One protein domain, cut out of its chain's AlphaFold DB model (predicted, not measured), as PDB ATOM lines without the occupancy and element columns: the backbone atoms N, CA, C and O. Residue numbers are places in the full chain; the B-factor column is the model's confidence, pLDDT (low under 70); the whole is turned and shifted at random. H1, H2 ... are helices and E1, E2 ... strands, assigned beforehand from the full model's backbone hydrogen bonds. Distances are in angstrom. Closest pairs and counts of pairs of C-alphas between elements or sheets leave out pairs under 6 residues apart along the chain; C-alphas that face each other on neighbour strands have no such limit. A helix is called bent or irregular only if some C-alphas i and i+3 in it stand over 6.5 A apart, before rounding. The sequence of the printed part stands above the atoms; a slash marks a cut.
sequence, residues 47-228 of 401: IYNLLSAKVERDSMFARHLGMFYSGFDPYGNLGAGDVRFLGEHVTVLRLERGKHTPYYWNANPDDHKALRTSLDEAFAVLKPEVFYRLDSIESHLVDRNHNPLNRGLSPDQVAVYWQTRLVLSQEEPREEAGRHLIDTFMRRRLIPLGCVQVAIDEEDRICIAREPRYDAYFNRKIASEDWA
ATOM      1  N   ILE A  47     -22.711  20.731  17.646       91.25
ATOM      2  CA  ILE A  47     -24.120  21.153  17.660       91.25
ATOM      3  C   ILE A  47     -24.379  22.204  18.748       91.25
ATOM      4  O   ILE A  47     -24.999  23.226  18.467       91.25
ATOM      5  N   TYR A  48     -23.916  22.000  19.979       93.56
ATOM      6  CA  TYR A  48     -24.177  22.908  21.101       93.56
ATOM      7  C   TYR A  48     -23.472  24.252  20.911       93.56
ATOM      8  O   TYR A  48     -24.081  25.304  21.119       93.56
ATOM      9  N   ASN A  49     -22.236  24.241  20.410       91.25
ATOM     10  CA  ASN A  49     -21.525  25.449  19.999       91.25
ATOM     11  C   ASN A  49     -22.279  26.166  18.883       91.25
ATOM     12  O   ASN A  49     -22.443  27.379  18.937       91.25
ATOM     13  N   LEU A  50     -22.790  25.428  17.893       88.00
ATOM     14  CA  LEU A  50     -23.601  26.012  16.832       88.00
ATOM     15  C   LEU A  50     -24.847  26.692  17.413       88.00
ATOM     16  O   LEU A  50     -25.117  27.837  17.075       88.00
ATOM     17  N   LEU A  51     -25.594  26.021  18.291       89.44
ATOM     18  CA  LEU A  51     -26.843  26.542  18.851       89.44
ATOM     19  C   LEU A  51     -26.630  27.707  19.826       89.44
ATOM     20  O   LEU A  51     -27.461  28.612  19.875       89.44
ATOM     21  N   SER A  52     -25.522  27.709  20.564       88.88
ATOM     22  CA  SER A  52     -25.173  28.774  21.510       88.88
ATOM     23  C   SER A  52     -24.450  29.956  20.860       88.88
ATOM     24  O   SER A  52     -24.494  31.060  21.417       88.88
ATOM     25  N   ALA A  53     -23.828  29.760  19.691       86.25
ATOM     26  CA  ALA A  53     -23.100  30.795  18.971       86.25
ATOM     27  C   ALA A  53     -24.003  31.960  18.566       86.25
ATOM     28  O   ALA A  53     -25.138  31.787  18.105       86.25
ATOM     29  N   LYS A  54     -23.429  33.163  18.661       75.88
ATOM     30  CA  LYS A  54     -24.051  34.397  18.192       75.88
ATOM     31  C   LYS A  54     -24.393  34.263  16.710       75.88
ATOM     32  O   LYS A  54     -23.562  33.853  15.902       75.88
ATOM     33  N   VAL A  55     -25.623  34.617  16.360       68.19
ATOM     34  CA  VAL A  55     -26.041  34.682  14.963       68.19
ATOM     35  C   VAL A  55     -25.385  35.915  14.347       68.19
ATOM     36  O   VAL A  55     -25.662  37.047  14.746       68.19
ATOM     37  N   GLU A  56     -24.462  35.706  13.411       66.56
ATOM     38  CA  GLU A  56     -23.920  36.797  12.605       66.56
ATOM     39  C   GLU A  56     -24.994  37.296  11.644       66.56
ATOM     40  O   GLU A  56     -25.738  36.499  11.067       66.56
ATOM     41  N   ARG A  57     -25.058  38.614  11.443       59.72
ATOM     42  CA  ARG A  57     -26.054  39.250  10.574       59.72
ATOM     43  C   ARG A  57     -26.037  38.628   9.168       59.72
ATOM     44  O   ARG A  57     -27.085  38.285   8.646       59.72
ATOM     45  N   ASP A  58     -24.865  38.327   8.615       55.91
ATOM     46  CA  ASP A  58     -24.744  37.765   7.260       55.91
ATOM     47  C   ASP A  58     -25.094  36.270   7.153       55.91
ATOM     48  O   ASP A  58     -25.289  35.748   6.053       55.91
ATOM     49  N   SER A  59     -25.267  35.571   8.282       59.12
ATOM     50  CA  SER A  59     -25.727  34.176   8.279       59.12
ATOM     51  C   SER A  59     -27.192  34.028   7.830       59.12
ATOM     52  O   SER A  59     -27.617  32.921   7.512       59.12
ATOM     53  N   MET A  60     -27.930  35.140   7.685       54.97
ATOM     54  CA  MET A  60     -29.314  35.234   7.185       54.97
ATOM     55  C   MET A  60     -29.621  34.396   5.941       54.97
ATOM     56  O   MET A  60     -30.715  33.850   5.815       54.97
ATOM     57  N   PHE A  61     -28.668  34.282   5.020       58.50
ATOM     58  CA  PHE A  61     -28.867  33.575   3.751       58.50
ATOM     59  C   PHE A  61     -28.315  32.151   3.768       58.50
ATOM     60  O   PHE A  61     -28.348  31.448   2.752       58.50
ATOM     61  N   ALA A  62     -27.791  31.696   4.907       58.91
ATOM     62  CA  ALA A  62     -27.275  30.352   5.006       58.91
ATOM     63  C   ALA A  62     -28.443  29.363   4.928       58.91
ATOM     64  O   ALA A  62     -29.310  29.300   5.797       58.91
ATOM     65  N   ARG A  63     -28.433  28.544   3.872       57.28
ATOM     66  CA  ARG A  63     -29.470  27.551   3.537       57.28
ATOM     67  C   ARG A  63     -29.917  26.653   4.700       57.28
ATOM     68  O   ARG A  63     -31.023  26.132   4.660       57.28
ATOM     69  N   HIS A  64     -29.061  26.444   5.700       60.56
ATOM     70  CA  HIS A  64     -29.348  25.587   6.850       60.56
ATOM     71  C   HIS A  64     -30.144  26.291   7.960       60.56
ATOM     72  O   HIS A  64     -30.806  25.610   8.737       60.56
ATOM     73  N   LEU A  65     -30.121  27.628   8.031       55.34
ATOM     74  CA  LEU A  65     -30.848  28.380   9.058       55.34
ATOM     75  C   LEU A  65     -32.353  28.418   8.785       55.34
ATOM     76  O   LEU A  65     -33.127  28.367   9.732       55.34
ATOM     77  N   GLY A  66     -32.781  28.359   7.519       53.50
ATOM     78  CA  GLY A  66     -34.202  28.259   7.157       53.50
ATOM     79  C   GLY A  66     -34.936  27.045   7.751       53.50
ATOM     80  O   GLY A  66     -36.156  27.054   7.802       53.50
ATOM     81  N   MET A  67     -34.219  26.023   8.245       52.25
ATOM     82  CA  MET A  67     -34.827  24.892   8.965       52.25
ATOM     83  C   MET A  67     -35.189  25.210  10.425       52.25
ATOM     84  O   MET A  67     -35.982  24.488  11.017       52.25
ATOM     85  N   PHE A  68     -34.618  26.265  11.012       52.78
ATOM     86  CA  PHE A  68     -34.845  26.645  12.411       52.78
ATOM     87  C   PHE A  68     -35.820  27.817  12.580       52.78
ATOM     88  O   PHE A  68     -36.218  28.104  13.706       52.78
ATOM     89  N   TYR A  69     -36.213  28.480  11.490       56.22
ATOM     90  CA  TYR A  69     -37.125  29.622  11.510       56.22
ATOM     91  C   TYR A  69     -38.429  29.259  10.795       56.22
ATOM     92  O   TYR A  69     -38.478  29.213   9.569       56.22
ATOM     93  N   SER A  70     -39.502  29.023  11.552       48.00
ATOM     94  CA  SER A  70     -40.857  28.862  11.000       48.00
ATOM     95  C   SER A  70     -41.597  30.195  10.809       48.00
ATOM     96  O   SER A  70     -42.751  30.197  10.392       48.00
ATOM     97  N   GLY A  71     -40.953  31.329  11.100       52.47
ATOM     98  CA  GLY A  71     -41.515  32.667  10.928       52.47
ATOM     99  C   GLY A  71     -40.525  33.571  10.208       52.47
ATOM    100  O   GLY A  71     -39.405  33.768  10.675       52.47
ATOM    101  N   PHE A  72     -40.929  34.098   9.056       47.69
ATOM    102  CA  PHE A  72     -40.204  35.156   8.364       47.69
ATOM    103  C   PHE A  72     -40.418  36.452   9.156       47.69
ATOM    104  O   PHE A  72     -41.543  36.944   9.198       47.69
ATOM    105  N   ASP A  73     -39.376  36.986   9.802       53.97
ATOM    106  CA  ASP A  73     -39.395  38.389  10.230       53.97
ATOM    107  C   ASP A  73     -39.204  39.245   8.964       53.97
ATOM    108  O   ASP A  73     -38.122  39.211   8.362       53.97
ATOM    109  N   PRO A  74     -40.233  39.988   8.515       47.53
ATOM    110  CA  PRO A  74     -40.163  40.764   7.283       47.53
ATOM    111  C   PRO A  74     -39.163  41.924   7.343       47.53
ATOM    112  O   PRO A  74     -38.854  42.503   6.302       47.53
ATOM    113  N   TYR A  75     -38.629  42.256   8.521       52.09
ATOM    114  CA  TYR A  75     -37.688  43.358   8.706       52.09
ATOM    115  C   TYR A  75     -36.216  42.933   8.669       52.09
ATOM    116  O   TYR A  75     -35.340  43.775   8.866       52.09
ATOM    117  N   GLY A  76     -35.908  41.651   8.420       50.78
ATOM    118  CA  GLY A  76     -34.521  41.166   8.320       50.78
ATOM    119  C   GLY A  76     -33.717  41.289   9.622       50.78
ATOM    120  O   GLY A  76     -32.518  41.017   9.655       50.78
ATOM    121  N   ASN A  77     -34.372  41.678  10.713       52.00
ATOM    122  CA  ASN A  77     -33.854  41.537  12.055       52.00
ATOM    123  C   ASN A  77     -34.191  40.109  12.450       52.00
ATOM    124  O   ASN A  77     -35.274  39.875  12.951       52.00
ATOM    125  N   LEU A  78     -33.329  39.133  12.135       51.03
ATOM    126  CA  LEU A  78     -33.473  37.771  12.660       51.03
ATOM    127  C   LEU A  78     -33.776  37.891  14.148       51.03
ATOM    128  O   LEU A  78     -32.941  38.405  14.891       51.03
ATOM    129  N   GLY A  79     -35.021  37.551  14.477       53.53
ATOM    130  CA  GLY A  79     -35.772  38.226  15.515       53.53
ATOM    131  C   GLY A  79     -35.006  38.352  16.819       53.53
ATOM    132  O   GLY A  79     -34.219  37.481  17.169       53.53
ATOM    133  N   ALA A  80     -35.215  39.450  17.534       60.59
ATOM    134  CA  ALA A  80     -34.462  39.800  18.734       60.59
ATOM    135  C   ALA A  80     -34.607  38.821  19.914       60.59
ATOM    136  O   ALA A  80     -34.324  39.178  21.056       60.59
ATOM    137  N   GLY A  81     -35.132  37.623  19.671       71.19
ATOM    138  CA  GLY A  81     -35.179  36.492  20.573       71.19
ATOM    139  C   GLY A  81     -34.116  35.447  20.242       71.19
ATOM    140  O   GLY A  81     -33.549  35.375  19.155       71.19
ATOM    141  N   ASP A  82     -33.860  34.580  21.206       86.75
ATOM    142  CA  ASP A  82     -32.788  33.594  21.128       86.75
ATOM    143  C   ASP A  82     -33.247  32.269  20.494       86.75
ATOM    144  O   ASP A  82     -33.057  31.189  21.047       86.75
ATOM    145  N   VAL A  83     -33.900  32.341  19.329       86.56
ATOM    146  CA  VAL A  83     -34.582  31.193  18.685       86.56
ATOM    147  C   VAL A  83     -33.633  30.027  18.424       86.56
ATOM    148  O   VAL A  83     -34.011  28.855  18.507       86.56
ATOM    149  N   ARG A  84     -32.375  30.322  18.092       86.38
ATOM    150  CA  ARG A  84     -31.392  29.281  17.802       86.38
ATOM    151  C   ARG A  84     -31.153  28.414  19.033       86.38
ATOM    152  O   ARG A  84     -31.290  27.197  18.935       86.38
ATOM    153  N   PHE A  85     -30.898  29.038  20.180       92.50
ATOM    154  CA  PHE A  85     -30.724  28.333  21.439       92.50
ATOM    155  C   PHE A  85     -32.069  27.793  21.940       92.50
ATOM    156  O   PHE A  85     -32.246  26.589  22.002       92.50
ATOM    157  N   LEU A  86     -33.074  28.641  22.154       92.50
ATOM    158  CA  LEU A  86     -34.333  28.282  22.821       92.50
ATOM    159  C   LEU A  86     -35.304  27.448  21.973       92.50
ATOM    160  O   LEU A  86     -36.163  26.758  22.507       92.50
ATOM    161  N   GLY A  87     -35.212  27.522  20.647       89.94
ATOM    162  CA  GLY A  87     -36.230  26.954  19.756       89.94
ATOM    163  C   GLY A  87     -37.530  27.755  19.690       89.94
ATOM    164  O   GLY A  87     -38.467  27.303  19.030       89.94
ATOM    165  N   GLU A  88     -37.580  28.930  20.323       89.25
ATOM    166  CA  GLU A  88     -38.741  29.820  20.364       89.25
ATOM    167  C   GLU A  88     -38.319  31.297  20.361       89.25
ATOM    168  O   GLU A  88     -37.220  31.646  20.803       89.25
ATOM    169  N   HIS A  89     -39.180  32.179  19.847       88.94
ATOM    170  CA  HIS A  89     -38.888  33.606  19.750       88.94
ATOM    171  C   HIS A  89     -39.279  34.338  21.036       88.94
ATOM    172  O   HIS A  89     -40.339  34.968  21.114       88.94
ATOM    173  N   VAL A  90     -38.393  34.279  22.032       93.25
ATOM    174  CA  VAL A  90     -38.552  34.985  23.308       93.25
ATOM    175  C   VAL A  90     -37.386  35.932  23.565       93.25
ATOM    176  O   VAL A  90     -36.218  35.570  23.399       93.25
ATOM    177  N   THR A  91     -37.726  37.141  24.004       93.94
ATOM    178  CA  THR A  91     -36.789  38.192  24.403       93.94
ATOM    179  C   THR A  91     -37.165  38.696  25.785       93.94
ATOM    180  O   THR A  91     -38.333  38.994  26.026       93.94
ATOM    181  N   VAL A  92     -36.185  38.846  26.674       96.00
ATOM    182  CA  VAL A  92     -36.396  39.433  28.002       96.00
ATOM    183  C   VAL A  92     -35.402  40.561  28.222       96.00
ATOM    184  O   VAL A  92     -34.200  40.325  28.334       96.00
ATOM    185  N   LEU A  93     -35.915  41.783  28.316       95.94
ATOM    186  CA  LEU A  93     -35.140  43.004  28.507       95.94
ATOM    187  C   LEU A  93     -35.311  43.504  29.933       95.94
ATOM    188  O   LEU A  93     -36.426  43.542  30.450       95.94
ATOM    189  N   ARG A  94     -34.220  43.938  30.560       96.12
ATOM    190  CA  ARG A  94     -34.306  44.641  31.840       96.12
ATOM    191  C   ARG A  94     -34.871  46.044  31.617       96.12
ATOM    192  O   ARG A  94     -34.418  46.766  30.732       96.12
ATOM    193  N   LEU A  95     -35.832  46.440  32.443       94.94
ATOM    194  CA  LEU A  95     -36.377  47.790  32.462       94.94
ATOM    195  C   LEU A  95     -35.566  48.675  33.402       94.94
ATOM    196  O   LEU A  95     -35.288  48.328  34.551       94.94
ATOM    197  N   GLU A  96     -35.203  49.852  32.907       91.19
ATOM    198  CA  GLU A  96     -34.641  50.907  33.736       91.19
ATOM    199  C   GLU A  96     -35.764  51.795  34.270       91.19
ATOM    200  O   GLU A  96     -36.628  52.260  33.521       91.19
ATOM    201  N   ARG A  97     -35.747  52.051  35.580       87.69
ATOM    202  CA  ARG A  97     -36.782  52.845  36.247       87.69
ATOM    203  C   ARG A  97     -36.882  54.235  35.609       87.69
ATOM    204  O   ARG A  97     -35.901  54.969  35.563       87.69
ATOM    205  N   GLY A  98     -38.079  54.596  35.146       84.25
ATOM    206  CA  GLY A  98     -38.357  55.900  34.534       84.25
ATOM    207  C   GLY A  98     -38.003  56.021  33.047       84.25
ATOM    208  O   GLY A  98     -38.194  57.095  32.483       84.25
ATOM    209  N   LYS A  99     -37.519  54.954  32.394       89.12
ATOM    210  CA  LYS A  99     -37.337  54.918  30.935       89.12
ATOM    211  C   LYS A  99     -38.538  54.272  30.240       89.12
ATOM    212  O   LYS A  99     -39.282  53.502  30.841       89.12
ATOM    213  N   HIS A 100     -38.719  54.588  28.957       89.44
ATOM    214  CA  HIS A 100     -39.701  53.913  28.108       89.44
ATOM    215  C   HIS A 100     -39.372  52.424  27.956       89.44
ATOM    216  O   HIS A 100     -38.199  52.049  27.923       89.44
ATOM    217  N   THR A 101     -40.410  51.596  27.806       90.44
ATOM    218  CA  THR A 101     -40.267  50.170  27.496       90.44
ATOM    219  C   THR A 101     -39.461  50.010  26.202       90.44
ATOM    220  O   THR A 101     -39.909  50.485  25.154       90.44
ATOM    221  N   PRO A 102     -38.273  49.386  26.252       91.00
ATOM    222  CA  PRO A 102     -37.459  49.155  25.070       91.00
ATOM    223  C   PRO A 102     -38.163  48.150  24.164       91.00
ATOM    224  O   PRO A 102     -38.796  47.219  24.652       91.00
ATOM    225  N   TYR A 103     -38.037  48.313  22.852       90.75
ATOM    226  CA  TYR A 103     -38.597  47.364  21.898       90.75
ATOM    227  C   TYR A 103     -37.771  46.077  21.866       90.75
ATOM    228  O   TYR A 103     -36.586  46.087  22.189       90.75
ATOM    229  N   TYR A 104     -38.364  44.968  21.415       87.69
ATOM    230  CA  TYR A 104     -37.671  43.676  21.371       87.69
ATOM    231  C   TYR A 104     -36.332  43.750  20.621       87.69
ATOM    232  O   TYR A 104     -35.343  43.236  21.125       87.69
ATOM    233  N   TRP A 105     -36.245  44.467  19.491       87.19
ATOM    234  CA  TRP A 105     -35.002  44.658  18.715       87.19
ATOM    235  C   TRP A 105     -33.893  45.445  19.424       87.19
ATOM    236  O   TRP A 105     -32.803  45.581  18.874       87.19
ATOM    237  N   ASN A 106     -34.139  45.959  20.630       89.38
ATOM    238  CA  ASN A 106     -33.102  46.522  21.488       89.38
ATOM    239  C   ASN A 106     -32.327  45.455  22.281       89.38
ATOM    240  O   ASN A 106     -31.359  45.812  22.951       89.38
ATOM    241  N   ALA A 107     -32.724  44.178  22.212       89.94
ATOM    242  CA  ALA A 107     -32.011  43.082  22.857       89.94
ATOM    243  C   ALA A 107     -30.553  43.010  22.412       89.94
ATOM    244  O   ALA A 107     -30.239  43.043  21.219       89.94
ATOM    245  N   ASN A 108     -29.661  42.867  23.386       89.50
ATOM    246  CA  ASN A 108     -28.249  42.621  23.137       89.50
ATOM    247  C   ASN A 108     -27.866  41.186  23.569       89.50
ATOM    248  O   ASN A 108     -28.658  40.478  24.194       89.50
ATOM    249  N   PRO A 109     -26.649  40.713  23.239       88.75
ATOM    250  CA  PRO A 109     -26.202  39.372  23.615       88.75
ATOM    251  C   PRO A 109     -26.242  39.067  25.120       88.75
ATOM    252  O   PRO A 109     -26.445  37.909  25.484       88.75
ATOM    253  N   ASP A 110     -26.077  40.068  25.986       91.62
ATOM    254  CA  ASP A 110     -26.115  39.874  27.437       91.62
ATOM    255  C   ASP A 110     -27.543  39.626  27.939       91.62
ATOM    256  O   ASP A 110     -27.731  38.848  28.874       91.62
ATOM    257  N   ASP A 111     -28.559  40.199  27.286       93.19
ATOM    258  CA  ASP A 111     -29.965  39.896  27.581       93.19
ATOM    259  C   ASP A 111     -30.303  38.436  27.272       93.19
ATOM    260  O   ASP A 111     -30.914  37.750  28.095       93.19
ATOM    261  N   HIS A 112     -29.844  37.933  26.123       92.62
ATOM    262  CA  HIS A 112     -29.986  36.521  25.767       92.62
ATOM    263  C   HIS A 112     -29.258  35.622  26.757       92.62
ATOM    264  O   HIS A 112     -29.844  34.682  27.290       92.62
ATOM    265  N   LYS A 113     -27.992  35.938  27.052       93.50
ATOM    266  CA  LYS A 113     -27.187  35.181  28.011       93.50
ATOM    267  C   LYS A 113     -27.869  35.115  29.376       93.50
ATOM    268  O   LYS A 113     -27.913  34.045  29.966       93.50
ATOM    269  N   ALA A 114     -28.436  36.218  29.849       95.62
ATOM    270  CA  ALA A 114     -29.113  36.249  31.135       95.62
ATOM    271  C   ALA A 114     -30.422  35.444  31.154       95.62
ATOM    272  O   ALA A 114     -30.713  34.809  32.164       95.62
ATOM    273  N   LEU A 115     -31.187  35.411  30.057       96.19
ATOM    274  CA  LEU A 115     -32.329  34.496  29.940       96.19
ATOM    275  C   LEU A 115     -31.873  33.028  29.952       96.19
ATOM    276  O   LEU A 115     -32.469  32.213  30.653       96.19
ATOM    277  N   ARG A 116     -30.792  32.689  29.231       96.25
ATOM    278  CA  ARG A 116     -30.203  31.338  29.274       96.25
ATOM    279  C   ARG A 116     -29.781  30.963  30.690       96.25
ATOM    280  O   ARG A 116     -30.109  29.871  31.127       96.25
ATOM    281  N   THR A 117     -29.098  31.859  31.403       96.31
ATOM    282  CA  THR A 117     -28.702  31.647  32.801       96.31
ATOM    283  C   THR A 117     -29.916  31.431  33.698       96.31
ATOM    284  O   THR A 117     -29.919  30.490  34.476       96.31
ATOM    285  N   SER A 118     -30.976  32.226  33.541       96.69
ATOM    286  CA  SER A 118     -32.189  32.047  34.344       96.69
ATOM    287  C   SER A 118     -32.886  30.709  34.075       96.69
ATOM    288  O   SER A 118     -33.406  30.102  35.005       96.69
ATOM    289  N   LEU A 119     -32.895  30.230  32.825       96.38
ATOM    290  CA  LEU A 119     -33.385  28.887  32.494       96.38
ATOM    291  C   LEU A 119     -32.486  27.802  33.092       96.38
ATOM    292  O   LEU A 119     -32.991  26.841  33.660       96.38
ATOM    293  N   ASP A 120     -31.171  27.962  32.977       95.81
ATOM    294  CA  ASP A 120     -30.192  27.036  33.543       95.81
ATOM    295  C   ASP A 120     -30.389  26.867  35.057       95.81
ATOM    296  O   ASP A 120     -30.502  25.755  35.563       95.81
ATOM    297  N   GLU A 121     -30.532  27.980  35.776       94.50
ATOM    298  CA  GLU A 121     -30.829  28.003  37.210       94.50
ATOM    299  C   GLU A 121     -32.173  27.340  37.535       94.50
ATOM    300  O   GLU A 121     -32.244  26.526  38.457       94.50
ATOM    301  N   ALA A 122     -33.221  27.629  36.753       93.62
ATOM    302  CA  ALA A 122     -34.547  27.050  36.949       93.62
ATOM    303  C   ALA A 122     -34.536  25.519  36.811       93.62
ATOM    304  O   ALA A 122     -35.128  24.820  37.624       93.62
ATOM    305  N   PHE A 123     -33.830  24.973  35.822       94.12
ATOM    306  CA  PHE A 123     -33.738  23.525  35.609       94.12
ATOM    307  C   PHE A 123     -32.662  22.846  36.468       94.12
ATOM    308  O   PHE A 123     -32.736  21.635  36.687       94.12
ATOM    309  N   ALA A 124     -31.685  23.591  36.996       91.06
ATOM    310  CA  ALA A 124     -30.640  23.044  37.862       91.06
ATOM    311  C   ALA A 124     -31.193  22.432  39.161       91.06
ATOM    312  O   ALA A 124     -30.527  21.581  39.752       91.06
ATOM    313  N   VAL A 125     -32.405  22.823  39.576       91.19
ATOM    314  CA  VAL A 125     -33.111  22.253  40.737       91.19
ATOM    315  C   VAL A 125     -33.550  20.800  40.519       91.19
ATOM    316  O   VAL A 125     -33.762  20.071  41.489       91.19
ATOM    317  N   LEU A 126     -33.682  20.364  39.259       92.75
ATOM    318  CA  LEU A 126     -34.039  18.989  38.926       92.75
ATOM    319  C   LEU A 126     -32.820  18.089  39.116       92.75
ATOM    320  O   LEU A 126     -31.755  18.317  38.527       92.75
ATOM    321  N   LYS A 127     -32.988  17.042  39.929       92.19
ATOM    322  CA  LYS A 127     -31.935  16.052  40.142       92.19
ATOM    323  C   LYS A 127     -31.696  15.266  38.846       92.19
ATOM    324  O   LYS A 127     -32.676  14.868  38.208       92.19
ATOM    325  N   PRO A 128     -30.431  15.026  38.459       89.94
ATOM    326  CA  PRO A 128     -30.115  14.111  37.366       89.94
ATOM    327  C   PRO A 128     -30.761  12.741  37.591       89.94
ATOM    328  O   PRO A 128     -30.885  12.309  38.738       89.94
ATOM    329  N   GLU A 129     -31.188  12.093  36.506       86.12
ATOM    330  CA  GLU A 129     -31.746  10.725  36.488       86.12
ATOM    331  C   GLU A 129     -33.039  10.500  37.301       86.12
ATOM    332  O   GLU A 129     -33.551   9.382  37.376       86.12
ATOM    333  N   VAL A 130     -33.627  11.551  37.880       93.75
ATOM    334  CA  VAL A 130     -34.935  11.480  38.540       93.75
ATOM    335  C   VAL A 130     -36.011  11.934  37.565       93.75
ATOM    336  O   VAL A 130     -35.933  13.032  37.014       93.75
ATOM    337  N   PHE A 131     -37.032  11.100  37.372       95.38
ATOM    338  CA  PHE A 131     -38.177  11.446  36.538       95.38
ATOM    339  C   PHE A 131     -39.142  12.372  37.275       95.38
ATOM    340  O   PHE A 131     -39.626  12.066  38.365       95.38
ATOM    341  N   TYR A 132     -39.464  13.485  36.628       96.56
ATOM    342  CA  TYR A 132     -40.483  14.438  37.039       96.56
ATOM    343  C   TYR A 132     -41.519  14.554  35.926       96.56
ATOM    344  O   TYR A 132     -41.167  14.545  34.746       96.56
ATOM    345  N   ARG A 133     -42.798  14.705  36.271       97.25
ATOM    346  CA  ARG A 133     -43.821  14.981  35.259       97.25
ATOM    347  C   ARG A 133     -43.605  16.366  34.652       97.25
ATOM    348  O   ARG A 133     -43.374  17.331  35.383       97.25
ATOM    349  N   LEU A 134     -43.705  16.460  33.328       95.56
ATOM    350  CA  LEU A 134     -43.455  17.703  32.596       95.56
ATOM    351  C   LEU A 134     -44.417  18.820  33.025       95.56
ATOM    352  O   LEU A 134     -43.979  19.934  33.284       95.56
ATOM    353  N   ASP A 135     -45.701  18.507  33.196       95.56
ATOM    354  CA  ASP A 135     -46.715  19.468  33.652       95.56
ATOM    355  C   ASP A 135     -46.444  20.011  35.067       95.56
ATOM    356  O   ASP A 135     -46.693  21.181  35.369       95.56
ATOM    357  N   SER A 136     -45.883  19.174  35.938       95.44
ATOM    358  CA  SER A 136     -45.493  19.549  37.297       95.44
ATOM    359  C   SER A 136     -44.272  20.467  37.288       95.44
ATOM    360  O   SER A 136     -44.228  21.433  38.047       95.44
ATOM    361  N   ILE A 137     -43.308  20.210  36.398       94.94
ATOM    362  CA  ILE A 137     -42.155  21.091  36.174       94.94
ATOM    363  C   ILE A 137     -42.621  22.435  35.619       94.94
ATOM    364  O   ILE A 137     -42.251  23.469  36.160       94.94
ATOM    365  N   GLU A 138     -43.458  22.431  34.580       94.88
ATOM    366  CA  GLU A 138     -44.024  23.648  33.993       94.88
ATOM    367  C   GLU A 138     -44.738  24.496  35.041       94.88
ATOM    368  O   GLU A 138     -44.473  25.687  35.127       94.88
ATOM    369  N   SER A 139     -45.585  23.884  35.873       93.75
ATOM    370  CA  SER A 139     -46.309  24.584  36.941       93.75
ATOM    371  C   SER A 139     -45.363  25.145  38.004       93.75
ATOM    372  O   SER A 139     -45.542  26.270  38.458       93.75
ATOM    373  N   HIS A 140     -44.341  24.381  38.398       93.94
ATOM    374  CA  HIS A 140     -43.409  24.791  39.447       93.94
ATOM    375  C   HIS A 140     -42.445  25.891  38.988       93.94
ATOM    376  O   HIS A 140     -42.211  26.856  39.709       93.94
ATOM    377  N   LEU A 141     -41.888  25.761  37.782       93.69
ATOM    378  CA  LEU A 141     -40.868  26.677  37.275       93.69
ATOM    379  C   LEU A 141     -41.436  28.020  36.820       93.69
ATOM    380  O   LEU A 141     -40.671  28.963  36.662       93.69
ATOM    381  N   VAL A 142     -42.743  28.134  36.588       94.38
ATOM    382  CA  VAL A 142     -43.365  29.417  36.222       94.38
ATOM    383  C   VAL A 142     -43.963  30.154  37.408       94.38
ATOM    384  O   VAL A 142     -44.272  31.331  37.253       94.38
ATOM    385  N   ASP A 143     -44.087  29.499  38.566       91.19
ATOM    386  CA  ASP A 143     -44.716  30.072  39.753       91.19
ATOM    387  C   ASP A 143     -43.947  31.309  40.231       91.19
ATOM    388  O   ASP A 143     -42.801  31.233  40.698       91.19
ATOM    389  N   ARG A 144     -44.604  32.467  40.112       81.12
ATOM    390  CA  ARG A 144     -44.176  33.758  40.669       81.12
ATOM    391  C   ARG A 144     -42.700  34.090  40.421       81.12
ATOM    392  O   ARG A 144     -42.310  34.534  39.338       81.12
ATOM    393  N   ASN A 145     -41.875  33.918  41.454       79.75
ATOM    394  CA  ASN A 145     -40.470  34.323  41.479       79.75
ATOM    395  C   ASN A 145     -39.547  33.329  40.768       79.75
ATOM    396  O   ASN A 145     -38.399  33.671  40.498       79.75
ATOM    397  N   HIS A 146     -40.028  32.122  40.459       87.38
ATOM    398  CA  HIS A 146     -39.241  31.093  39.780       87.38
ATOM    399  C   HIS A 146     -39.283  31.231  38.258       87.38
ATOM    400  O   HIS A 146     -38.435  30.656  37.577       87.38
ATOM    401  N   ASN A 147     -40.220  32.030  37.727       95.06
ATOM    402  CA  ASN A 147     -40.409  32.169  36.292       95.06
ATOM    403  C   ASN A 147     -39.116  32.648  35.608       95.06
ATOM    404  O   ASN A 147     -38.676  33.778  35.858       95.06
ATOM    405  N   PRO A 148     -38.527  31.858  34.691       96.31
ATOM    406  CA  PRO A 148     -37.268  32.219  34.046       96.31
ATOM    407  C   PRO A 148     -37.377  33.499  33.202       96.31
ATOM    408  O   PRO A 148     -36.381  34.180  32.951       96.31
ATOM    409  N   LEU A 149     -38.595  33.887  32.802       96.88
ATOM    410  CA  LEU A 149     -38.849  35.151  32.108       96.88
ATOM    411  C   LEU A 149     -38.630  36.380  32.997       96.88
ATOM    412  O   LEU A 149     -38.456  37.480  32.476       96.88
ATOM    413  N   ASN A 150     -38.622  36.209  34.317       95.62
ATOM    414  CA  ASN A 150     -38.382  37.288  35.265       95.62
ATOM    415  C   ASN A 150     -36.888  37.492  35.558       95.62
ATOM    416  O   ASN A 150     -36.522  38.543  36.075       95.62
ATOM    417  N   ARG A 151     -36.002  36.546  35.198       94.25
ATOM    418  CA  ARG A 151     -34.540  36.647  35.415       94.25
ATOM    419  C   ARG A 151     -34.161  36.980  36.874       94.25
ATOM    420  O   ARG A 151     -33.224  37.743  37.108       94.25
ATOM    421  N   GLY A 152     -34.932  36.476  37.842       91.56
ATOM    422  CA  GLY A 152     -34.766  36.781  39.272       91.56
ATOM    423  C   GLY A 152     -35.137  38.216  39.686       91.56
ATOM    424  O   GLY A 152     -34.800  38.641  40.789       91.56
ATOM    425  N   LEU A 153     -35.798  38.979  38.813       93.56
ATOM    426  CA  LEU A 153     -36.295  40.335  39.065       93.56
ATOM    427  C   LEU A 153     -37.814  40.326  39.281       93.56
ATOM    428  O   LEU A 153     -38.483  39.325  39.027       93.56
ATOM    429  N   SER A 154     -38.388  41.447  39.723       92.38
ATOM    430  CA  SER A 154     -39.848  41.564  39.773       92.38
ATOM    431  C   SER A 154     -40.444  41.702  38.355       92.38
ATOM    432  O   SER A 154     -39.785  42.244  37.461       92.38
ATOM    433  N   PRO A 155     -41.687  41.242  38.100       93.44
ATOM    434  CA  PRO A 155     -42.277  41.248  36.752       93.44
ATOM    435  C   PRO A 155     -42.372  42.624  36.071       93.44
ATOM    436  O   PRO A 155     -42.432  42.692  34.843       93.44
ATOM    437  N   ASP A 156     -42.399  43.709  36.848       92.75
ATOM    438  CA  ASP A 156     -42.407  45.110  36.407       92.75
ATOM    439  C   ASP A 156     -41.008  45.663  36.079       92.75
ATOM    440  O   ASP A 156     -40.886  46.730  35.477       92.75
ATOM    441  N   GLN A 157     -39.948  44.934  36.433       94.62
ATOM    442  CA  GLN A 157     -38.556  45.264  36.114       94.62
ATOM    443  C   GLN A 157     -38.068  44.605  34.821       94.62
ATOM    444  O   GLN A 157     -36.908  44.788  34.437       94.62
ATOM    445  N   VAL A 158     -38.928  43.852  34.134       95.81
ATOM    446  CA  VAL A 158     -38.601  43.174  32.880       95.81
ATOM    447  C   VAL A 158     -39.674  43.400  31.817       95.81
ATOM    448  O   VAL A 158     -40.874  43.349  32.082       95.81
ATOM    449  N   ALA A 159     -39.239  43.615  30.580       96.56
ATOM    450  CA  ALA A 159     -40.093  43.565  29.405       96.56
ATOM    451  C   ALA A 159     -39.866  42.236  28.690       96.56
ATOM    452  O   ALA A 159     -38.754  41.937  28.254       96.56
ATOM    453  N   VAL A 160     -40.928  41.447  28.568       96.56
ATOM    454  CA  VAL A 160     -40.889  40.147  27.897       96.56
ATOM    455  C   VAL A 160     -41.625  40.261  26.577       96.56
ATOM    456  O   VAL A 160     -42.773  40.701  26.542       96.56
ATOM    457  N   TYR A 161     -40.981  39.827  25.503       95.19
ATOM    458  CA  TYR A 161     -41.588  39.733  24.188       95.19
ATOM    459  C   TYR A 161     -41.636  38.282  23.740       95.19
ATOM    460  O   TYR A 161     -40.612  37.600  23.734       95.19
ATOM    461  N   TRP A 162     -42.809  37.836  23.307       92.56
ATOM    462  CA  TRP A 162     -43.019  36.525  22.708       92.56
ATOM    463  C   TRP A 162     -43.559  36.701  21.291       92.56
ATOM    464  O   TRP A 162     -44.545  37.406  21.081       92.56
ATOM    465  N   GLN A 163     -42.860  36.141  20.298       86.31
ATOM    466  CA  GLN A 163     -43.164  36.327  18.871       86.31
ATOM    467  C   GLN A 163     -43.404  37.803  18.503       86.31
ATOM    468  O   GLN A 163     -44.346  38.127  17.783       86.31
ATOM    469  N   THR A 164     -42.565  38.708  19.026       85.69
ATOM    470  CA  THR A 164     -42.637  40.185  18.900       85.69
ATOM    471  C   THR A 164     -43.735  40.895  19.702       85.69
ATOM    472  O   THR A 164     -43.728  42.124  19.783       85.69
ATOM    473  N   ARG A 165     -44.645  40.163  20.353       90.69
ATOM    474  CA  ARG A 165     -45.715  40.736  21.182       90.69
ATOM    475  C   ARG A 165     -45.243  40.929  22.613       90.69
ATOM    476  O   ARG A 165     -44.659  40.021  23.196       90.69
ATOM    477  N   LEU A 166     -45.517  42.101  23.181       95.06
ATOM    478  CA  LEU A 166     -45.246  42.370  24.590       95.06
ATOM    479  C   LEU A 166     -46.172  41.508  25.459       95.06
ATOM    480  O   LEU A 166     -47.394  41.583  25.329       95.06
ATOM    481  N   VAL A 167     -45.589  40.720  26.358       96.31
ATOM    482  CA  VAL A 167     -46.313  39.965  27.382       96.31
ATOM    483  C   VAL A 167     -46.483  40.864  28.602       96.31
ATOM    484  O   VAL A 167     -45.495  41.368  29.150       96.31
ATOM    485  N   LEU A 168     -47.730  41.056  29.035       95.00
ATOM    486  CA  LEU A 168     -48.068  41.882  30.197       95.00
ATOM    487  C   LEU A 168     -47.345  41.388  31.462       95.00
ATOM    488  O   LEU A 168     -47.039  40.207  31.593       95.00
ATOM    489  N   SER A 169     -47.067  42.300  32.396       92.81
ATOM    490  CA  SER A 169     -46.382  41.998  33.664       92.81
ATOM    491  C   SER A 169     -47.272  41.334  34.720       92.81
ATOM    492  O   SER A 169     -46.797  41.037  35.811       92.81
ATOM    493  N   GLN A 170     -48.549  41.113  34.406       93.38
ATOM    494  CA  GLN A 170     -49.475  40.371  35.257       93.38
ATOM    495  C   GLN A 170     -49.044  38.901  35.372       93.38
ATOM    496  O   GLN A 170     -48.472  38.347  34.432       93.38
ATOM    497  N   GLU A 171     -49.341  38.288  36.520       92.06
ATOM    498  CA  GLU A 171     -48.940  36.916  36.873       92.06
ATOM    499  C   GLU A 171     -49.411  35.906  35.818       92.06
ATOM    500  O   GLU A 171     -48.585  35.266  35.178       92.06
ATOM    501  N   GLU A 172     -50.711  35.862  35.519       94.56
ATOM    502  CA  GLU A 172     -51.297  34.871  34.605       94.56
ATOM    503  C   GLU A 172     -50.717  34.916  33.167       94.56
ATOM    504  O   GLU A 172     -50.220  33.882  32.708       94.56
ATOM    505  N   PRO A 173     -50.652  36.067  32.458       95.44
ATOM    506  CA  PRO A 173     -49.996  36.132  31.146       95.44
ATOM    507  C   PRO A 173     -48.506  35.766  31.178       95.44
ATOM    508  O   PRO A 173     -47.972  35.214  30.212       95.44
ATOM    509  N   ARG A 174     -47.805  36.098  32.271       94.94
ATOM    510  CA  ARG A 174     -46.376  35.800  32.431       94.94
ATOM    511  C   ARG A 174     -46.149  34.305  32.658       94.94
ATOM    512  O   ARG A 174     -45.213  33.742  32.089       94.94
ATOM    513  N   GLU A 175     -47.000  33.664  33.448       95.69
ATOM    514  CA  GLU A 175     -46.981  32.219  33.668       95.69
ATOM    515  C   GLU A 175     -47.326  31.445  32.401       95.69
ATOM    516  O   GLU A 175     -46.628  30.491  32.066       95.69
ATOM    517  N   GLU A 176     -48.343  31.876  31.652       95.69
ATOM    518  CA  GLU A 176     -48.709  31.258  30.375       95.69
ATOM    519  C   GLU A 176     -47.545  31.305  29.373       95.69
ATOM    520  O   GLU A 176     -47.169  30.277  28.801       95.69
ATOM    521  N   ALA A 177     -46.911  32.472  29.219       95.75
ATOM    522  CA  ALA A 177     -45.729  32.616  28.372       95.75
ATOM    523  C   ALA A 177     -44.551  31.753  28.865       95.75
ATOM    524  O   ALA A 177     -43.820  31.182  28.053       95.75
ATOM    525  N   GLY A 178     -44.375  31.637  30.185       96.56
ATOM    526  CA  GLY A 178     -43.351  30.793  30.801       96.56
ATOM    527  C   GLY A 178     -43.563  29.310  30.500       96.56
ATOM    528  O   GLY A 178     -42.624  28.639  30.068       96.56
ATOM    529  N   ARG A 179     -44.803  28.814  30.641       96.69
ATOM    530  CA  ARG A 179     -45.164  27.413  30.358       96.69
ATOM    531  C   ARG A 179     -44.900  27.086  28.900       96.69
ATOM    532  O   ARG A 179     -44.254  26.089  28.597       96.69
ATOM    533  N   HIS A 180     -45.309  27.979  28.001       95.44
ATOM    534  CA  HIS A 180     -45.079  27.794  26.574       95.44
ATOM    535  C   HIS A 180     -43.587  27.775  26.205       95.44
ATOM    536  O   HIS A 180     -43.164  26.949  25.391       95.44
ATOM    537  N   LEU A 181     -42.780  28.665  26.800       95.81
ATOM    538  CA  LEU A 181     -41.330  28.660  26.605       95.81
ATOM    539  C   LEU A 181     -40.719  27.338  27.083       95.81
ATOM    540  O   LEU A 181     -39.921  26.754  26.353       95.81
ATOM    541  N   ILE A 182     -41.090  26.869  28.276       96.56
ATOM    542  CA  ILE A 182     -40.576  25.622  28.856       96.56
ATOM    543  C   ILE A 182     -40.951  24.418  27.990       96.56
ATOM    544  O   ILE A 182     -40.050  23.680  27.586       96.56
ATOM    545  N   ASP A 183     -42.230  24.250  27.643       95.06
ATOM    546  CA  ASP A 183     -42.706  23.147  26.797       95.06
ATOM    547  C   ASP A 183     -41.969  23.136  25.449       95.06
ATOM    548  O   ASP A 183     -41.406  22.121  25.020       95.06
ATOM    549  N   THR A 184     -41.874  24.302  24.805       93.25
ATOM    550  CA  THR A 184     -41.210  24.426  23.507       93.25
ATOM    551  C   THR A 184     -39.714  24.149  23.608       93.25
ATOM    552  O   THR A 184     -39.162  23.446  22.756       93.25
ATOM    553  N   PHE A 185     -39.047  24.649  24.649       95.69
ATOM    554  CA  PHE A 185     -37.628  24.400  24.884       95.69
ATOM    555  C   PHE A 185     -37.363  22.913  25.155       95.69
ATOM    556  O   PHE A 185     -36.431  22.343  24.583       95.69
ATOM    557  N   MET A 186     -38.226  22.235  25.921       94.88
ATOM    558  CA  MET A 186     -38.140  20.783  26.106       94.88
ATOM    559  C   MET A 186     -38.268  20.052  24.772       94.88
ATOM    560  O   MET A 186     -37.364  19.317  24.371       94.88
ATOM    561  N   ARG A 187     -39.363  20.284  24.044       91.38
ATOM    562  CA  ARG A 187     -39.702  19.520  22.834       91.38
ATOM    563  C   ARG A 187     -38.786  19.800  21.655       91.38
ATOM    564  O   ARG A 187     -38.484  18.889  20.890       91.38
ATOM    565  N   ARG A 188     -38.366  21.053  21.465       91.44
ATOM    566  CA  ARG A 188     -37.579  21.468  20.291       91.44
ATOM    567  C   ARG A 188     -36.075  21.474  20.533       91.44
ATOM    568  O   ARG A 188     -35.322  21.584  19.556       91.44
ATOM    569  N   ARG A 189     -35.624  21.419  21.791       92.69
ATOM    570  CA  ARG A 189     -34.198  21.489  22.133       92.69
ATOM    571  C   ARG A 189     -33.773  20.359  23.039       92.69
ATOM    572  O   ARG A 189     -33.019  19.511  22.576       92.69
ATOM    573  N   LEU A 190     -34.246  20.306  24.277       94.50
ATOM    574  CA  LEU A 190     -33.631  19.394  25.240       94.50
ATOM    575  C   LEU A 190     -33.870  17.916  24.907       94.50
ATOM    576  O   LEU A 190     -32.925  17.132  24.977       94.50
ATOM    577  N   ILE A 191     -35.081  17.543  24.481       91.38
ATOM    578  CA  ILE A 191     -35.408  16.155  24.119       91.38
ATOM    579  C   ILE A 191     -34.639  15.714  22.858       91.38
ATOM    580  O   ILE A 191     -33.904  14.729  22.934       91.38
ATOM    581  N   PRO A 192     -34.708  16.424  21.707       90.00
ATOM    582  CA  PRO A 192     -34.006  15.985  20.497       90.00
ATOM    583  C   PRO A 192     -32.481  15.965  20.635       90.00
ATOM    584  O   PRO A 192     -31.806  15.235  19.912       90.00
ATOM    585  N   LEU A 193     -31.930  16.778  21.540       91.00
ATOM    586  CA  LEU A 193     -30.492  16.864  21.788       91.00
ATOM    587  C   LEU A 193     -29.999  15.895  22.869       91.00
ATOM    588  O   LEU A 193     -28.797  15.864  23.134       91.00
ATOM    589  N   GLY A 194     -30.895  15.107  23.474       89.81
ATOM    590  CA  GLY A 194     -30.552  14.135  24.509       89.81
ATOM    591  C   GLY A 194     -30.114  14.759  25.837       89.81
ATOM    592  O   GLY A 194     -29.428  14.100  26.615       89.81
ATOM    593  N   CYS A 195     -30.482  16.018  26.088       93.12
ATOM    594  CA  CYS A 195     -30.246  16.701  27.362       93.12
ATOM    595  C   CYS A 195     -31.218  16.234  28.456       93.12
ATOM    596  O   CYS A 195     -30.965  16.444  29.639       93.12
ATOM    597  N   VAL A 196     -32.335  15.623  28.064       93.31
ATOM    598  CA  VAL A 196     -33.284  14.982  28.975       93.31
ATOM    599  C   VAL A 196     -33.702  13.626  28.417       93.31
ATOM    600  O   VAL A 196     -33.811  13.451  27.200       93.31
ATOM    601  N   GLN A 197     -33.967  12.683  29.311       91.06
ATOM    602  CA  GLN A 197     -34.646  11.433  29.007       91.06
ATOM    603  C   GLN A 197     -36.154  11.637  29.119       91.06
ATOM    604  O   GLN A 197     -36.611  12.401  29.965       91.06
ATOM    605  N   VAL A 198     -36.926  10.946  28.281       92.19
ATOM    606  CA  VAL A 198     -38.392  11.003  28.290       92.19
ATOM    607  C   VAL A 198     -38.954   9.629  28.623       92.19
ATOM    608  O   VAL A 198     -38.510   8.625  28.067       92.19
ATOM    609  N   ALA A 199     -39.952   9.603  29.496       91.12
ATOM    610  CA  ALA A 199     -40.768   8.440  29.803       91.12
ATOM    611  C   ALA A 199     -42.253   8.826  29.800       91.12
ATOM    612  O   ALA A 199     -42.603  10.008  29.753       91.12
ATOM    613  N   ILE A 200     -43.114   7.818  29.843       92.75
ATOM    614  CA  ILE A 200     -44.556   7.972  30.012       92.75
ATOM    615  C   ILE A 200     -44.923   7.260  31.318       92.75
ATOM    616  O   ILE A 200     -44.459   6.138  31.537       92.75
ATOM    617  N   ASP A 201     -45.666   7.926  32.202       92.69
ATOM    618  CA  ASP A 201     -46.147   7.324  33.451       92.69
ATOM    619  C   ASP A 201     -47.373   6.415  33.224       92.69
ATOM    620  O   ASP A 201     -47.862   6.250  32.107       92.69
ATOM    621  N   GLU A 202     -47.883   5.800  34.293       93.44
ATOM    622  CA  GLU A 202     -49.063   4.920  34.236       93.44
ATOM    623  C   GLU A 202     -50.353   5.645  33.804       93.44
ATOM    624  O   GLU A 202     -51.328   4.999  33.422       93.44
ATOM    625  N   GLU A 203     -50.364   6.979  33.837       95.88
ATOM    626  CA  GLU A 203     -51.494   7.833  33.458       95.88
ATOM    627  C   GLU A 203     -51.312   8.455  32.057       95.88
ATOM    628  O   GLU A 203     -52.000   9.416  31.715       95.88
ATOM    629  N   ASP A 204     -50.401   7.910  31.242       93.69
ATOM    630  CA  ASP A 204     -50.075   8.371  29.884       93.69
ATOM    631  C   ASP A 204     -49.510   9.806  29.826       93.69
ATOM    632  O   ASP A 204     -49.665  10.537  28.845       93.69
ATOM    633  N   ARG A 205     -48.832  10.246  30.895       94.00
ATOM    634  CA  ARG A 205     -48.246  11.590  30.975       94.00
ATOM    635  C   ARG A 205     -46.747  11.573  30.779       94.00
ATOM    636  O   ARG A 205     -46.026  10.698  31.257       94.00
ATOM    637  N   ILE A 206     -46.269  12.624  30.123       93.81
ATOM    638  CA  ILE A 206     -44.853  12.810  29.827       93.81
ATOM    639  C   ILE A 206     -44.090  13.095  31.123       93.81
ATOM    640  O   ILE A 206     -44.350  14.081  31.816       93.81
ATOM    641  N   CYS A 207     -43.096  12.259  31.399       95.56
ATOM    642  CA  CYS A 207     -42.098  12.463  32.435       95.56
ATOM    643  C   CYS A 207     -40.736  12.726  31.801       95.56
ATOM    644  O   CYS A 207     -40.396  12.125  30.780       95.56
ATOM    645  N   ILE A 208     -39.943  13.597  32.419       95.31
ATOM    646  CA  ILE A 208     -38.577  13.880  31.995       95.31
ATOM    647  C   ILE A 208     -37.589  13.691  33.140       95.31
ATOM    648  O   ILE A 208     -37.890  14.022  34.286       95.31
ATOM    649  N   ALA A 209     -36.404  13.190  32.816       94.69
ATOM    650  CA  ALA A 209     -35.259  13.153  33.717       94.69
ATOM    651  C   ALA A 209     -34.096  13.913  33.082       94.69
ATOM    652  O   ALA A 209     -33.864  13.817  31.877       94.69
ATOM    653  N   ARG A 210     -33.371  14.700  33.878       93.69
ATOM    654  CA  ARG A 210     -32.203  15.437  33.389       93.69
ATOM    655  C   ARG A 210     -31.037  14.476  33.162       93.69
ATOM    656  O   ARG A 210     -30.709  13.695  34.049       93.69
ATOM    657  N   GLU A 211     -30.398  14.594  32.003       92.00
ATOM    658  CA  GLU A 211     -29.194  13.842  31.636       92.00
ATOM    659  C   GLU A 211     -27.940  14.712  31.815       92.00
ATOM    660  O   GLU A 211     -28.038  15.937  31.687       92.00
ATOM    661  N   PRO A 212     -26.742  14.129  32.012       91.50
ATOM    662  CA  PRO A 212     -25.489  14.886  32.081       91.50
ATOM    663  C   PRO A 212     -25.269  15.826  30.886       91.50
ATOM    664  O   PRO A 212     -24.803  16.951  31.039       91.50
ATOM    665  N   ARG A 213     -25.699  15.435  29.678       91.31
ATOM    666  CA  ARG A 213     -25.610  16.281  28.470       91.31
ATOM    667  C   ARG A 213     -26.354  17.614  28.573       91.31
ATOM    668  O   ARG A 213     -26.046  18.535  27.816       91.31
ATOM    669  N   TYR A 214     -27.299  17.748  29.503       94.31
ATOM    670  CA  TYR A 214     -27.873  19.042  29.866       94.31
ATOM    671  C   TYR A 214     -26.786  20.056  30.238       94.31
ATOM    672  O   TYR A 214     -26.773  21.174  29.731       94.31
ATOM    673  N   ASP A 215     -25.835  19.652  31.079       94.06
ATOM    674  CA  ASP A 215     -24.764  20.521  31.557       94.06
ATOM    675  C   ASP A 215     -23.863  20.977  30.405       94.06
ATOM    676  O   ASP A 215     -23.538  22.162  30.292       94.06
ATOM    677  N   ALA A 216     -23.544  20.068  29.482       93.50
ATOM    678  CA  ALA A 216     -22.801  20.393  28.270       93.50
ATOM    679  C   ALA A 216     -23.531  21.397  27.363       93.50
ATOM    680  O   ALA A 216     -22.889  22.272  26.780       93.50
ATOM    681  N   TYR A 217     -24.862  21.318  27.261       95.25
ATOM    682  CA  TYR A 217     -25.663  22.266  26.480       95.25
ATOM    683  C   TYR A 217     -25.549  23.708  27.007       95.25
ATOM    684  O   TYR A 217     -25.536  24.663  26.227       95.25
ATOM    685  N   PHE A 218     -25.371  23.864  28.322       94.69
ATOM    686  CA  PHE A 218     -25.093  25.139  28.992       94.69
ATOM    687  C   PHE A 218     -23.587  25.422  29.178       94.69
ATOM    688  O   PHE A 218     -23.202  26.275  29.978       94.69
ATOM    689  N   ASN A 219     -22.720  24.769  28.391       91.81
ATOM    690  CA  ASN A 219     -21.259  24.937  28.382       91.81
ATOM    691  C   ASN A 219     -20.540  24.560  29.691       91.81
ATOM    692  O   ASN A 219     -19.421  25.021  29.943       91.81
ATOM    693  N   ARG A 220     -21.141  23.714  30.529       91.31
ATOM    694  CA  ARG A 220     -20.457  23.119  31.682       91.31
ATOM    695  C   ARG A 220     -19.685  21.875  31.237       91.31
ATOM    696  O   ARG A 220     -19.991  21.252  30.222       91.31
ATOM    697  N   LYS A 221     -18.639  21.526  31.987       90.06
ATOM    698  CA  LYS A 221     -17.835  20.329  31.711       90.06
ATOM    699  C   LYS A 221     -18.559  19.090  32.230       90.06
ATOM    700  O   LYS A 221     -19.015  19.101  33.367       90.06
ATOM    701  N   ILE A 222     -18.582  18.043  31.416       90.44
ATOM    702  CA  ILE A 222     -19.053  16.700  31.775       90.44
ATOM    703  C   ILE A 222     -17.944  15.686  31.484       90.44
ATOM    704  O   ILE A 222     -17.010  16.014  30.739       90.44
ATOM    705  N   ALA A 223     -18.000  14.497  32.091       87.94
ATOM    706  CA  ALA A 223     -17.006  13.456  31.837       87.94
ATOM    707  C   ALA A 223     -17.132  12.917  30.402       87.94
ATOM    708  O   ALA A 223     -18.166  13.079  29.756       87.94
ATOM    709  N   SER A 224     -16.075  12.283  29.880       81.50
ATOM    710  CA  SER A 224     -16.117  11.728  28.516       81.50
ATOM    711  C   SER A 224     -17.156  10.600  28.409       81.50
ATOM    712  O   SER A 224     -17.881  10.510  27.419       81.50
ATOM    713  N   GLU A 225     -17.306   9.806  29.476       81.44
ATOM    714  CA  GLU A 225     -18.305   8.735  29.565       81.44
ATOM    715  C   GLU A 225     -19.759   9.243  29.472       81.44
ATOM    716  O   GLU A 225     -20.616   8.555  28.919       81.44
ATOM    717  N   ASP A 226     -20.019  10.471  29.928       84.50
ATOM    718  CA  ASP A 226     -21.353  11.084  30.017       84.50
ATOM    719  C   ASP A 226     -21.887  11.628  28.674       84.50
ATOM    720  O   ASP A 226     -23.035  12.074  28.573       84.50
ATOM    721  N   TRP A 227     -21.060  11.644  27.621       82.31
ATOM    722  CA  TRP A 227     -21.498  12.044  26.273       82.31
ATOM    723  C   TRP A 227     -22.272  10.943  25.562       82.31
ATOM    724  O   TRP A 227     -23.095  11.229  24.683       82.31
ATOM    725  N   ALA A 228     -22.000   9.689  25.921       72.25
ATOM    726  CA  ALA A 228     -22.771   8.566  25.435       72.25
ATOM    727  C   ALA A 228     -24.192   8.653  26.010       72.25
ATOM    728  O   ALA A 228     -24.363   9.008  27.173       72.25
TER     729      ALA A 228
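What this domain is: This is residues 47 to 228 of the 401 residues of the protein "Helicase_C_3 domain-containing protein" of Singulisphaera acidiphila (strain ATCC BAA-1392 / DSM 18658 / VKM B-2454 / MOB10) (UniProt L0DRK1). A small sheet, E1 E2 E3, packs on residues 173 to 181 of the long helix H6, whose far end comes close to a two-stranded hairpin, E4 and E5. H5 packs on H6, H4 grazes the sheet's E1 edge, H3 links H6 to H1, and H2 lies far out beside the loop 62 to 82. The printed part has 182 residues with seven named helices and five named strands, in the order H1 H2 H3 E1 H4 H5 E2 E3 H6 E4 E5 H7; both sheets are antiparallel, the class is mixed, and under half of the residues are in named elements. It is compact, with a radius of gyration of the C-alphas of 16.6 A and spans of 47 by 39 by 30 A.

Where its parts are: Look for the sheet in E1, residues 90 to 94, E2, 158 to 162, and E3, 165 to 167. Find C-alpha 171 at (-48.940, 36.916, 36.873); from there H6 runs 26.0 A to residue 190, only just irregular, with C-alphas 187 and 190 6.53 A apart. H4, residues 109 to 124, is 22.1 A long, and H5, residues 134 to 142, 12.3 A. E4 is residues 196 to 200 and E5 206 to 210. H1, residues 47 to 52, begins at C-alpha 47 (-24.120, 21.153, 17.660). H2, residues 57 to 61, is only just irregular, with C-alphas 58 and 61 6.8 A apart; H3 is residues 83 to 86 and H7 213 to 217.

How they stand to each other: In the sheet, N 93 and O 159 of E1 and E2 are 2.8 A apart, within hydrogen-bond range, as are N 167 and O 160 in the hairpin E2 and E3, at 2.8 A. H6 and this sheet form two layers, a helix on one face of a sheet; Val 167 and Pro 173 are the closest C-alphas of E3 and H6, 6.5 A. H4 only grazes the sheet; its closest C-alphas with E1 are Asp 111 and Leu 93, 6.1 A. H5 touches H6 at a steep tilt of 49 degrees, opposite ways, closest at C-alphas 142 and 175, 5.2 A. H3 touches H6, C-alphas 86 and 185 being 5.5 A apart, and H1, C-alphas 85 and 51 being 5.0 A apart. In the hairpin E4 and E5, N 197 and O 209 are 2.8 A apart. H4 and H7 are near each other, while H2 and H6 are apart. Every O i to N i+4 pair is within range in H1, H4, H5, H6 and H7; H2 has 0 of 1, with 1 of 2 O i to N i+3 pairs, and H3 is too short for an i+4 pair.

The domain as a whole: The farthest C-alphas, Gly 98 and Glu 202, are 52.1 A apart. The printed part has no cut; its long links are H2 to H3, E1 to H4 and H5 to E2. Residues 55 to 80 are under 70 in pLDDT, against a mean of 86.8 for the printed part.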